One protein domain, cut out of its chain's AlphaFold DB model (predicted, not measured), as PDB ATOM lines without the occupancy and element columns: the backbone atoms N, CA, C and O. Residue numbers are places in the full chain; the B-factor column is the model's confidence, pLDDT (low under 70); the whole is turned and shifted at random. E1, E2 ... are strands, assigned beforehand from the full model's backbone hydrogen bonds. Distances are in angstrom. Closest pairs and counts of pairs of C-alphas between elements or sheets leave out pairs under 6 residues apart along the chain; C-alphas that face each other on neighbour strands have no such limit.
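AT A GLANCE: This is residues 132 to 200 of the 207 residues of an uncharacterized protein of Ruminococcaceae bacterium YRB3002 (UniProt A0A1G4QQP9). Two antiparallel sheets stand partly face to face as a small sandwich with crossed strands: a twisted sheet of four strands, E1 to E4, on one side, and a smaller sheet of three, E5 to E7, on the other. The chain passes from one to the other at a sharp turn where E4 runs on into E5, and the long unnamed stretch of residues 178 to 195 loops out on the side of the small sheet away from the large one. The printed part has 69 residues, with no named helix and seven named strands, E1 to E7 along the chain, in sheet orders E1 - E2 - E3 - E4 and E5 - E6 - E7. The class is all strand, though under half of the residues, 32 of 69, are in named elements. The whole is compact, with a radius of gyration of the C-alphas of 11.0 A and spans of 31 by 22 by 18 A.

IN THESE COORDINATES: E1, residues 132 to 134, begins at C-alpha 132 (216.693, 357.407, 257.375) and is 6.9 A long. E2, residues 143 to 147, is 13.6 A long, E3, residues 150 to 155, is 17.4 A, and E4, residues 158 to 163, is 14.6 A, ending at C-alpha 163 (220.154, 348.720, 246.679). E5, residues 165 to 168, is 10.8 A long, E6, residues 174 to 177, is 9.5 A, and E7, residues 196 to 199, is 9.9 A, ending at C-alpha 199 (216.008, 360.789, 244.841).

HOW THE PARTS SIT: E1 to E4 form a meander, each strand the antiparallel neighbour of the one before, with E1 and E4 as edge strands. N 133 and O 144 of the hairpin E1 and E2 are 2.8 A apart, N 145 and O 152 of the hairpin E2 and E3 2.8 A, and N 153 and O 161 of the hairpin E3 and E4 3.0 A. E4 runs on into E5 at 70 degrees across Asp 164. E5 to E7 form a second meander, with N 167 and O 175 of the hairpin E5 and E6 3.0 A apart and N 176 and O 197 of the hairpin E6 and E7 2.9 A. In the sandwich, two sheets face to face, the strands of one sheet stand at 89 degrees to those of the other. The closest C-alphas of E4 and E6 are those of Tyr 163 and Cys 177, 5.0 A apart. E1 is apart from E5, E6 and E7.

THE WHOLE: The C-alphas farthest apart are those of Gly 157 and Asp 170, 32.3 A. The printed part has no cut. The link E6 to E7, 18 residues, is long. Mean pLDDT of the printed part is 85.4, and residues 137 to 138 are under 70.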
ATOM      1  N   VAL A 132     218.111 357.694 257.441       80.31
ATOM      2  CA  VAL A 132     216.693 357.407 257.375       80.31
ATOM      3  C   VAL A 132     215.967 358.731 257.237       80.31
ATOM      4  O   VAL A 132     216.017 359.572 258.129       80.31
ATOM      5  N   MET A 133     215.318 358.901 256.097       83.00
ATOM      6  CA  MET A 133     214.621 360.116 255.717       83.00
ATOM      7  C   MET A 133     213.157 359.800 255.439       83.00
ATOM      8  O   MET A 133     212.835 358.771 254.829       83.00
ATOM      9  N   ALA A 134     212.273 360.705 255.850       81.62
ATOM     10  CA  ALA A 134     210.876 360.672 255.437       81.62
ATOM     11  C   ALA A 134     210.757 361.210 254.006       81.62
ATOM     12  O   ALA A 134     211.308 362.266 253.680       81.62
ATOM     13  N   ILE A 135     210.024 360.490 253.153       80.25
ATOM     14  CA  ILE A 135     209.823 360.895 251.751       80.25
ATOM     15  C   ILE A 135     208.413 361.421 251.461       80.25
ATOM     16  O   ILE A 135     208.179 361.969 250.388       80.25
ATOM     17  N   GLY A 136     207.483 361.315 252.416       75.50
ATOM     18  CA  GLY A 136     206.095 361.751 252.234       75.50
ATOM     19  C   GLY A 136     205.410 361.017 251.076       75.50
ATOM     20  O   GLY A 136     205.676 359.845 250.843       75.50
ATOM     21  N   ASP A 137     204.577 361.721 250.307       69.56
ATOM     22  CA  ASP A 137     203.838 361.150 249.165       69.56
ATOM     23  C   ASP A 137     204.691 361.000 247.886       69.56
ATOM     24  O   ASP A 137     204.169 360.748 246.799       69.56
ATOM     25  N   TYR A 138     206.009 361.200 247.982       67.31
ATOM     26  CA  TYR A 138     206.920 361.203 246.836       67.31
ATOM     27  C   TYR A 138     207.071 359.821 246.182       67.31
ATOM     28  O   TYR A 138     207.411 359.734 245.006       67.31
ATOM     29  N   ALA A 139     206.792 358.736 246.901       72.00
ATOM     30  CA  ALA A 139     206.716 357.392 246.343       72.00
ATOM     31  C   ALA A 139     205.714 356.551 247.138       72.00
ATOM     32  O   ALA A 139     205.284 356.936 248.217       72.00
ATOM     33  N   ASP A 140     205.403 355.344 246.664       73.56
ATOM     34  CA  ASP A 140     204.623 354.362 247.431       73.56
ATOM     35  C   ASP A 140     205.321 353.891 248.729       73.56
ATOM     36  O   ASP A 140     204.839 352.956 249.367       73.56
ATOM     37  N   ALA A 141     206.452 354.478 249.114       81.69
ATOM     38  CA  ALA A 141     207.199 354.174 250.325       81.69
ATOM     39  C   ALA A 141     207.033 355.308 251.348       81.69
ATOM     40  O   ALA A 141     206.813 356.454 250.984       81.69
ATOM     41  N   ASP A 142     207.171 354.979 252.627       78.81
ATOM     42  CA  ASP A 142     207.046 355.952 253.717       78.81
ATOM     43  C   ASP A 142     208.414 356.588 254.039       78.81
ATOM     44  O   ASP A 142     208.522 357.777 254.349       78.81
ATOM     45  N   TYR A 143     209.483 355.789 253.918       84.38
ATOM     46  CA  TYR A 143     210.843 356.173 254.297       84.38
ATOM     47  C   TYR A 143     211.878 355.591 253.346       84.38
ATOM     48  O   TYR A 143     211.671 354.533 252.740       84.38
ATOM     49  N   ILE A 144     213.042 356.229 253.308       85.31
ATOM     50  CA  ILE A 144     214.240 355.669 252.688       85.31
ATOM     51  C   ILE A 144     215.394 355.694 253.662       85.31
ATOM     52  O   ILE A 144     215.481 356.580 254.498       85.31
ATOM     53  N   TYR A 145     216.297 354.741 253.514       84.50
ATOM     54  CA  TYR A 145     217.633 354.810 254.059       84.50
ATOM     55  C   TYR A 145     218.620 355.047 252.921       84.50
ATOM     56  O   TYR A 145     218.577 354.331 251.917       84.50
ATOM     57  N   ARG A 146     219.541 355.994 253.101       83.56
ATOM     58  CA  ARG A 146     220.647 356.230 252.173       83.56
ATOM     59  C   ARG A 146     221.979 356.314 252.904       83.56
ATOM     60  O   ARG A 146     222.190 357.178 253.741       83.56
ATOM     61  N   ALA A 147     222.928 355.484 252.521       77.88
ATOM     62  CA  ALA A 147     224.329 355.594 252.889       77.88
ATOM     63  C   ALA A 147     225.196 355.338 251.658       77.88
ATOM     64  O   ALA A 147     224.740 354.776 250.660       77.88
ATOM     65  N   ARG A 148     226.476 355.716 251.733       71.25
ATOM     66  CA  ARG A 148     227.433 355.413 250.661       71.25
ATOM     67  C   ARG A 148     227.463 353.908 250.388       71.25
ATOM     68  O   ARG A 148     227.900 353.137 251.241       71.25
ATOM     69  N   GLY A 149     227.011 353.514 249.197       70.19
ATOM     70  CA  GLY A 149     226.966 352.118 248.751       70.19
ATOM     71  C   GLY A 149     225.879 351.253 249.400       70.19
ATOM     72  O   GLY A 149     225.932 350.032 249.284       70.19
ATOM     73  N   LEU A 150     224.912 351.841 250.114       78.81
ATOM     74  CA  LEU A 150     223.789 351.091 250.676       78.81
ATOM     75  C   LEU A 150     222.555 351.975 250.756       78.81
ATOM     76  O   LEU A 150     222.544 352.956 251.490       78.81
ATOM     77  N   SER A 151     221.505 351.624 250.028       87.44
ATOM     78  CA  SER A 151     220.232 352.343 250.083       87.44
ATOM     79  C   SER A 151     219.072 351.369 250.183       87.44
ATOM     80  O   SER A 151     219.164 350.230 249.729       87.44
ATOM     81  N   ALA A 152     217.971 351.785 250.790       85.75
ATOM     82  CA  ALA A 152     216.790 350.945 250.911       85.75
ATOM     83  C   ALA A 152     215.526 351.777 251.078       85.75
ATOM     84  O   ALA A 152     215.573 352.881 251.607       85.75
ATOM     85  N   VAL A 153     214.393 351.234 250.651       87.38
ATOM     86  CA  VAL A 153     213.077 351.876 250.778       87.38
ATOM     87  C   VAL A 153     212.202 351.062 251.732       87.38
ATOM     88  O   VAL A 153     212.264 349.827 251.733       87.38
ATOM     89  N   MET A 154     211.386 351.731 252.547       86.00
ATOM     90  CA  MET A 154     210.490 351.101 253.522       86.00
ATOM     91  C   MET A 154     209.044 351.521 253.349       86.00
ATOM     92  O   MET A 154     208.754 352.683 253.079       86.00
ATOM     93  N   LYS A 155     208.139 350.580 253.624       84.00
ATOM     94  CA  LYS A 155     206.707 350.845 253.785       84.00
ATOM     95  C   LYS A 155     206.147 350.031 254.942       84.00
ATOM     96  O   LYS A 155     206.399 348.827 255.027       84.00
ATOM     97  N   GLY A 156     205.401 350.676 255.836       77.81
ATOM     98  CA  GLY A 156     204.782 350.030 256.996       77.81
ATOM     99  C   GLY A 156     205.784 349.285 257.885       77.81
ATOM    100  O   GLY A 156     205.509 348.160 258.306       77.81
ATOM    101  N   GLY A 157     206.970 349.868 258.098       73.19
ATOM    102  CA  GLY A 157     208.029 349.283 258.932       73.19
ATOM    103  C   GLY A 157     208.754 348.079 258.318       73.19
ATOM    104  O   GLY A 157     209.402 347.325 259.035       73.19
ATOM    105  N   LYS A 158     208.633 347.854 257.003       80.00
ATOM    106  CA  LYS A 158     209.316 346.760 256.296       80.00
ATOM    107  C   LYS A 158     210.109 347.283 255.112       80.00
ATOM    108  O   LYS A 158     209.605 348.120 254.363       80.00
ATOM    109  N   TRP A 159     211.304 346.732 254.895       82.94
ATOM    110  CA  TRP A 159     212.056 346.970 253.662       82.94
ATOM    111  C   TRP A 159     211.273 346.442 252.465       82.94
ATOM    112  O   TRP A 159     210.958 345.254 252.401       82.94
ATOM    113  N   LEU A 160     210.986 347.321 251.512       85.12
ATOM    114  CA  LEU A 160     210.444 346.928 250.219       85.12
ATOM    115  C   LEU A 160     211.580 346.492 249.294       85.12
ATOM    116  O   LEU A 160     211.573 345.368 248.795       85.12
ATOM    117  N   TYR A 161     212.584 347.356 249.123       86.38
ATOM    118  CA  TYR A 161     213.732 347.124 248.250       86.38
ATOM    119  C   TYR A 161     215.026 347.599 248.904       86.38
ATOM    120  O   TYR A 161     215.028 348.469 249.777       86.38
ATOM    121  N   LYS A 162     216.123 346.985 248.469       87.12
ATOM    122  CA  LYS A 162     217.488 347.214 248.935       87.12
ATOM    123  C   LYS A 162     218.387 347.339 247.714       87.12
ATOM    124  O   LYS A 162     218.236 346.569 246.764       87.12
ATOM    125  N   TYR A 163     219.295 348.295 247.769       88.25
ATOM    126  CA  TYR A 163     220.154 348.720 246.679       88.25
ATOM    127  C   TYR A 163     221.590 348.819 247.191       88.25
ATOM    128  O   TYR A 163     221.843 349.283 248.308       88.25
ATOM    129  N   ASP A 164     222.520 348.359 246.372       83.62
ATOM    130  CA  ASP A 164     223.953 348.261 246.645       83.62
ATOM    131  C   ASP A 164     224.786 349.208 245.774       83.62
ATOM    132  O   ASP A 164     225.994 349.333 245.974       83.62
ATOM    133  N   ASN A 165     224.141 349.911 244.840       88.25
ATOM    134  CA  ASN A 165     224.789 350.864 243.961       88.25
ATOM    135  C   ASN A 165     224.053 352.210 243.946       88.25
ATOM    136  O   ASN A 165     222.842 352.288 244.175       88.25
ATOM    137  N   GLU A 166     224.800 353.276 243.664       91.25
ATOM    138  CA  GLU A 166     224.221 354.586 243.389       91.25
ATOM    139  C   GLU A 166     224.979 355.349 242.295       91.25
ATOM    140  O   GLU A 166     226.198 355.225 242.157       91.25
ATOM    141  N   PHE A 167     224.271 356.178 241.527       90.56
ATOM    142  CA  PHE A 167     224.882 357.127 240.591       90.56
ATOM    143  C   PHE A 167     224.105 358.443 240.509       90.56
ATOM    144  O   PHE A 167     222.944 358.522 240.885       90.56
ATOM    145  N   VAL A 168     224.747 359.495 240.001       90.50
ATOM    146  CA  VAL A 168     224.125 360.819 239.843       90.50
ATOM    147  C   VAL A 168     223.740 361.046 238.380       90.50
ATOM    148  O   VAL A 168     224.545 360.839 237.462       90.50
ATOM    149  N   MET A 169     222.492 361.455 238.166       90.00
ATOM    150  CA  MET A 169     221.954 361.857 236.867       90.00
ATOM    151  C   MET A 169     222.381 363.280 236.517       90.00
ATOM    152  O   MET A 169     222.709 364.086 237.383       90.00
ATOM    153  N   ASP A 170     222.315 363.621 235.234       89.31
ATOM    154  CA  ASP A 170     222.693 364.954 234.746       89.31
ATOM    155  C   ASP A 170     221.743 366.051 235.277       89.31
ATOM    156  O   ASP A 170     222.104 367.222 235.336       89.31
ATOM    157  N   THR A 171     220.548 365.657 235.730       86.12
ATOM    158  CA  THR A 171     219.571 366.497 236.440       86.12
ATOM    159  C   THR A 171     219.959 366.806 237.890       86.12
ATOM    160  O   THR A 171     219.266 367.571 238.553       86.12
ATOM    161  N   GLY A 172     221.018 366.181 238.414       86.69
ATOM    162  CA  GLY A 172     221.391 366.217 239.830       86.69
ATOM    163  C   GLY A 172     220.635 365.214 240.708       86.69
ATOM    164  O   GLY A 172     220.937 365.111 241.894       86.69
ATOM    165  N   SER A 173     219.683 364.459 240.150       89.00
ATOM    166  CA  SER A 173     218.982 363.384 240.864       89.00
ATOM    167  C   SER A 173     219.934 362.242 241.220       89.00
ATOM    168  O   SER A 173     220.826 361.904 240.434       89.00
ATOM    169  N   VAL A 174     219.715 361.604 242.369       90.12
ATOM    170  CA  VAL A 174     220.465 360.413 242.779       90.12
ATOM    171  C   VAL A 174     219.671 359.144 242.458       90.12
ATOM    172  O   VAL A 174     218.552 358.933 242.912       90.12
ATOM    173  N   VAL A 175     220.320 358.324 241.644       91.62
ATOM    174  CA  VAL A 175     220.098 356.938 241.233       91.62
ATOM    175  C   VAL A 175     220.341 355.848 242.276       91.62
ATOM    176  O   VAL A 175     221.441 355.321 242.215       91.62
ATOM    177  N   CYS A 176     219.455 355.468 243.202       91.69
ATOM    178  CA  CYS A 176     219.708 354.283 244.053       91.69
ATOM    179  C   CYS A 176     219.238 353.015 243.330       91.69
ATOM    180  O   CYS A 176     218.051 352.904 243.034       91.69
ATOM    181  N   CYS A 177     220.118 352.058 243.028       92.19
ATOM    182  CA  CYS A 177     219.756 350.929 242.165       92.19
ATOM    183  C   CYS A 177     220.473 349.619 242.502       92.19
ATOM    184  O   CYS A 177     221.466 349.583 243.231       92.19
ATOM    185  N   ARG A 178     219.946 348.524 241.948       91.44
ATOM    186  CA  ARG A 178     220.609 347.214 241.977       91.44
ATOM    187  C   ARG A 178     221.855 347.199 241.092       91.44
ATOM    188  O   ARG A 178     221.969 347.978 240.139       91.44
ATOM    189  N   GLU A 179     222.756 346.263 241.365       89.38
ATOM    190  CA  GLU A 179     223.877 345.950 240.481       89.38
ATOM    191  C   GLU A 179     223.417 345.709 239.027       89.38
ATOM    192  O   GLU A 179     222.427 345.026 238.763       89.38
ATOM    193  N   GLY A 180     224.153 346.283 238.071       89.44
ATOM    194  CA  GLY A 180     223.900 346.135 236.635       89.44
ATOM    195  C   GLY A 180     222.930 347.149 236.022       89.44
ATOM    196  O   GLY A 180     222.897 347.248 234.799       89.44
ATOM    197  N   ILE A 181     222.202 347.927 236.828       94.00
ATOM    198  CA  ILE A 181     221.346 349.017 236.336       94.00
ATOM    199  C   ILE A 181     222.199 350.198 235.862       94.00
ATOM    200  O   ILE A 181     223.136 350.627 236.543       94.00
ATOM    201  N   THR A 182     221.859 350.735 234.692       93.00
ATOM    202  CA  THR A 182     222.537 351.869 234.056       93.00
ATOM    203  C   THR A 182     221.591 353.054 233.864       93.00
ATOM    204  O   THR A 182     220.388 352.953 234.086       93.00
ATOM    205  N   LYS A 183     222.130 354.203 233.429       92.94
ATOM    206  CA  LYS A 183     221.330 355.410 233.148       92.94
ATOM    207  C   LYS A 183     220.239 355.175 232.092       92.94
ATOM    208  O   LYS A 183     219.188 355.798 232.187       92.94
ATOM    209  N   ASP A 184     220.476 354.285 231.128       92.75
ATOM    210  CA  ASP A 184     219.537 354.004 230.032       92.75
ATOM    211  C   ASP A 184     218.324 353.172 230.490       92.75
ATOM    212  O   ASP A 184     217.297 353.148 229.811       92.75
ATOM    213  N   ASP A 185     218.421 352.524 231.655       92.94
ATOM    214  CA  ASP A 185     217.361 351.691 232.234       92.94
ATOM    215  C   ASP A 185     216.363 352.500 233.089       92.94
ATOM    216  O   ASP A 185     215.364 351.959 233.572       92.94
ATOM    217  N   ILE A 186     216.630 353.793 233.307       93.94
ATOM    218  CA  ILE A 186     215.859 354.641 234.221       93.94
ATOM    219  C   ILE A 186     214.701 355.325 233.490       93.94
ATOM    220  O   ILE A 186     214.904 356.136 232.585       93.94
ATOM    221  N   ASP A 187     213.474 355.071 233.949       90.81
ATOM    222  CA  ASP A 187     212.296 355.850 233.569       90.81
ATOM    223  C   ASP A 187     212.082 356.965 234.593       90.81
ATOM    224  O   ASP A 187     211.595 356.743 235.700       90.81
ATOM    225  N   MET A 188     212.412 358.194 234.204       86.00
ATOM    226  CA  MET A 188     212.268 359.371 235.065       86.00
ATOM    227  C   MET A 188     210.811 359.681 235.456       86.00
ATOM    228  O   MET A 188     210.596 360.502 236.346       86.00
ATOM    229  N   ASN A 189     209.812 359.051 234.824       87.12
ATOM    230  CA  ASN A 189     208.406 359.177 235.227       87.12
ATOM    231  C   ASN A 189     208.011 358.182 236.325       87.12
ATOM    232  O   ASN A 189     206.944 358.332 236.923       87.12
ATOM    233  N   ASN A 190     208.844 357.172 236.590       87.62
ATOM    234  CA  ASN A 190     208.614 356.176 237.621       87.62
ATOM    235  C   ASN A 190     209.678 356.292 238.715       87.62
ATOM    236  O   ASN A 190     210.742 355.694 238.647       87.62
ATOM    237  N   VAL A 191     209.377 357.058 239.756       86.62
ATOM    238  CA  VAL A 191     210.327 357.394 240.828       86.62
ATOM    239  C   VAL A 191     210.753 356.206 241.700       86.62
ATOM    240  O   VAL A 191     211.771 356.297 242.385       86.62
ATOM    241  N   CYS A 192     210.010 355.095 241.696       87.69
ATOM    242  CA  CYS A 192     210.318 353.927 242.519       87.69
ATOM    243  C   CYS A 192     209.847 352.626 241.866       87.69
ATOM    244  O   CYS A 192     208.670 352.457 241.547       87.69
ATOM    245  N   CYS A 193     210.751 351.661 241.746       87.44
ATOM    246  CA  CYS A 193     210.421 350.294 241.377       87.44
ATOM    247  C   CYS A 193     211.350 349.297 242.084       87.44
ATOM    248  O   CYS A 193     212.220 349.659 242.880       87.44
ATOM    249  N   ALA A 194     211.177 348.007 241.787       89.00
ATOM    250  CA  ALA A 194     212.002 346.962 242.385       89.00
ATOM    251  C   ALA A 194     213.501 347.104 242.067       89.00
ATOM    252  O   ALA A 194     214.326 346.633 242.852       89.00
ATOM    253  N   ASP A 195     213.844 347.733 240.942       91.75
ATOM    254  CA  ASP A 195     215.214 347.803 240.431       91.75
ATOM    255  C   ASP A 195     215.923 349.119 240.768       91.75
ATOM    256  O   ASP A 195     217.147 349.121 240.925       91.75
ATOM    257  N   TYR A 196     215.177 350.213 240.948       92.50
ATOM    258  CA  TYR A 196     215.739 351.507 241.324       92.50
ATOM    259  C   TYR A 196     214.759 352.414 242.080       92.50
ATOM    260  O   TYR A 196     213.541 352.238 242.032       92.50
ATOM    261  N   PHE A 197     215.320 353.420 242.745       92.19
ATOM    262  CA  PHE A 197     214.626 354.518 243.404       92.19
ATOM    263  C   PHE A 197     215.330 355.845 243.089       92.19
ATOM    264  O   PHE A 197     216.551 355.950 243.223       92.19
ATOM    265  N   ILE A 198     214.564 356.851 242.661       90.31
ATOM    266  CA  ILE A 198     215.082 358.152 242.228       90.31
ATOM    267  C   ILE A 198     214.897 359.171 243.348       90.31
ATOM    268  O   ILE A 198     213.775 359.561 243.658       90.31
ATOM    269  N   ILE A 199     215.998 359.673 243.894       87.81
ATOM    270  CA  ILE A 199     216.008 360.789 244.841       87.81
ATOM    271  C   ILE A 199     216.150 362.095 244.046       87.81
ATOM    272  O   ILE A 199     217.050 362.198 243.199       87.81
ATOM    273  N   PRO A 200     215.291 363.102 244.272       83.06
ATOM    274  CA  PRO A 200     215.402 364.374 243.573       83.06
ATOM    275  C   PRO A 200     216.672 365.118 244.025       83.06
ATOM    276  O   PRO A 200     217.188 364.850 245.110       83.06
TER     277      PRO A 200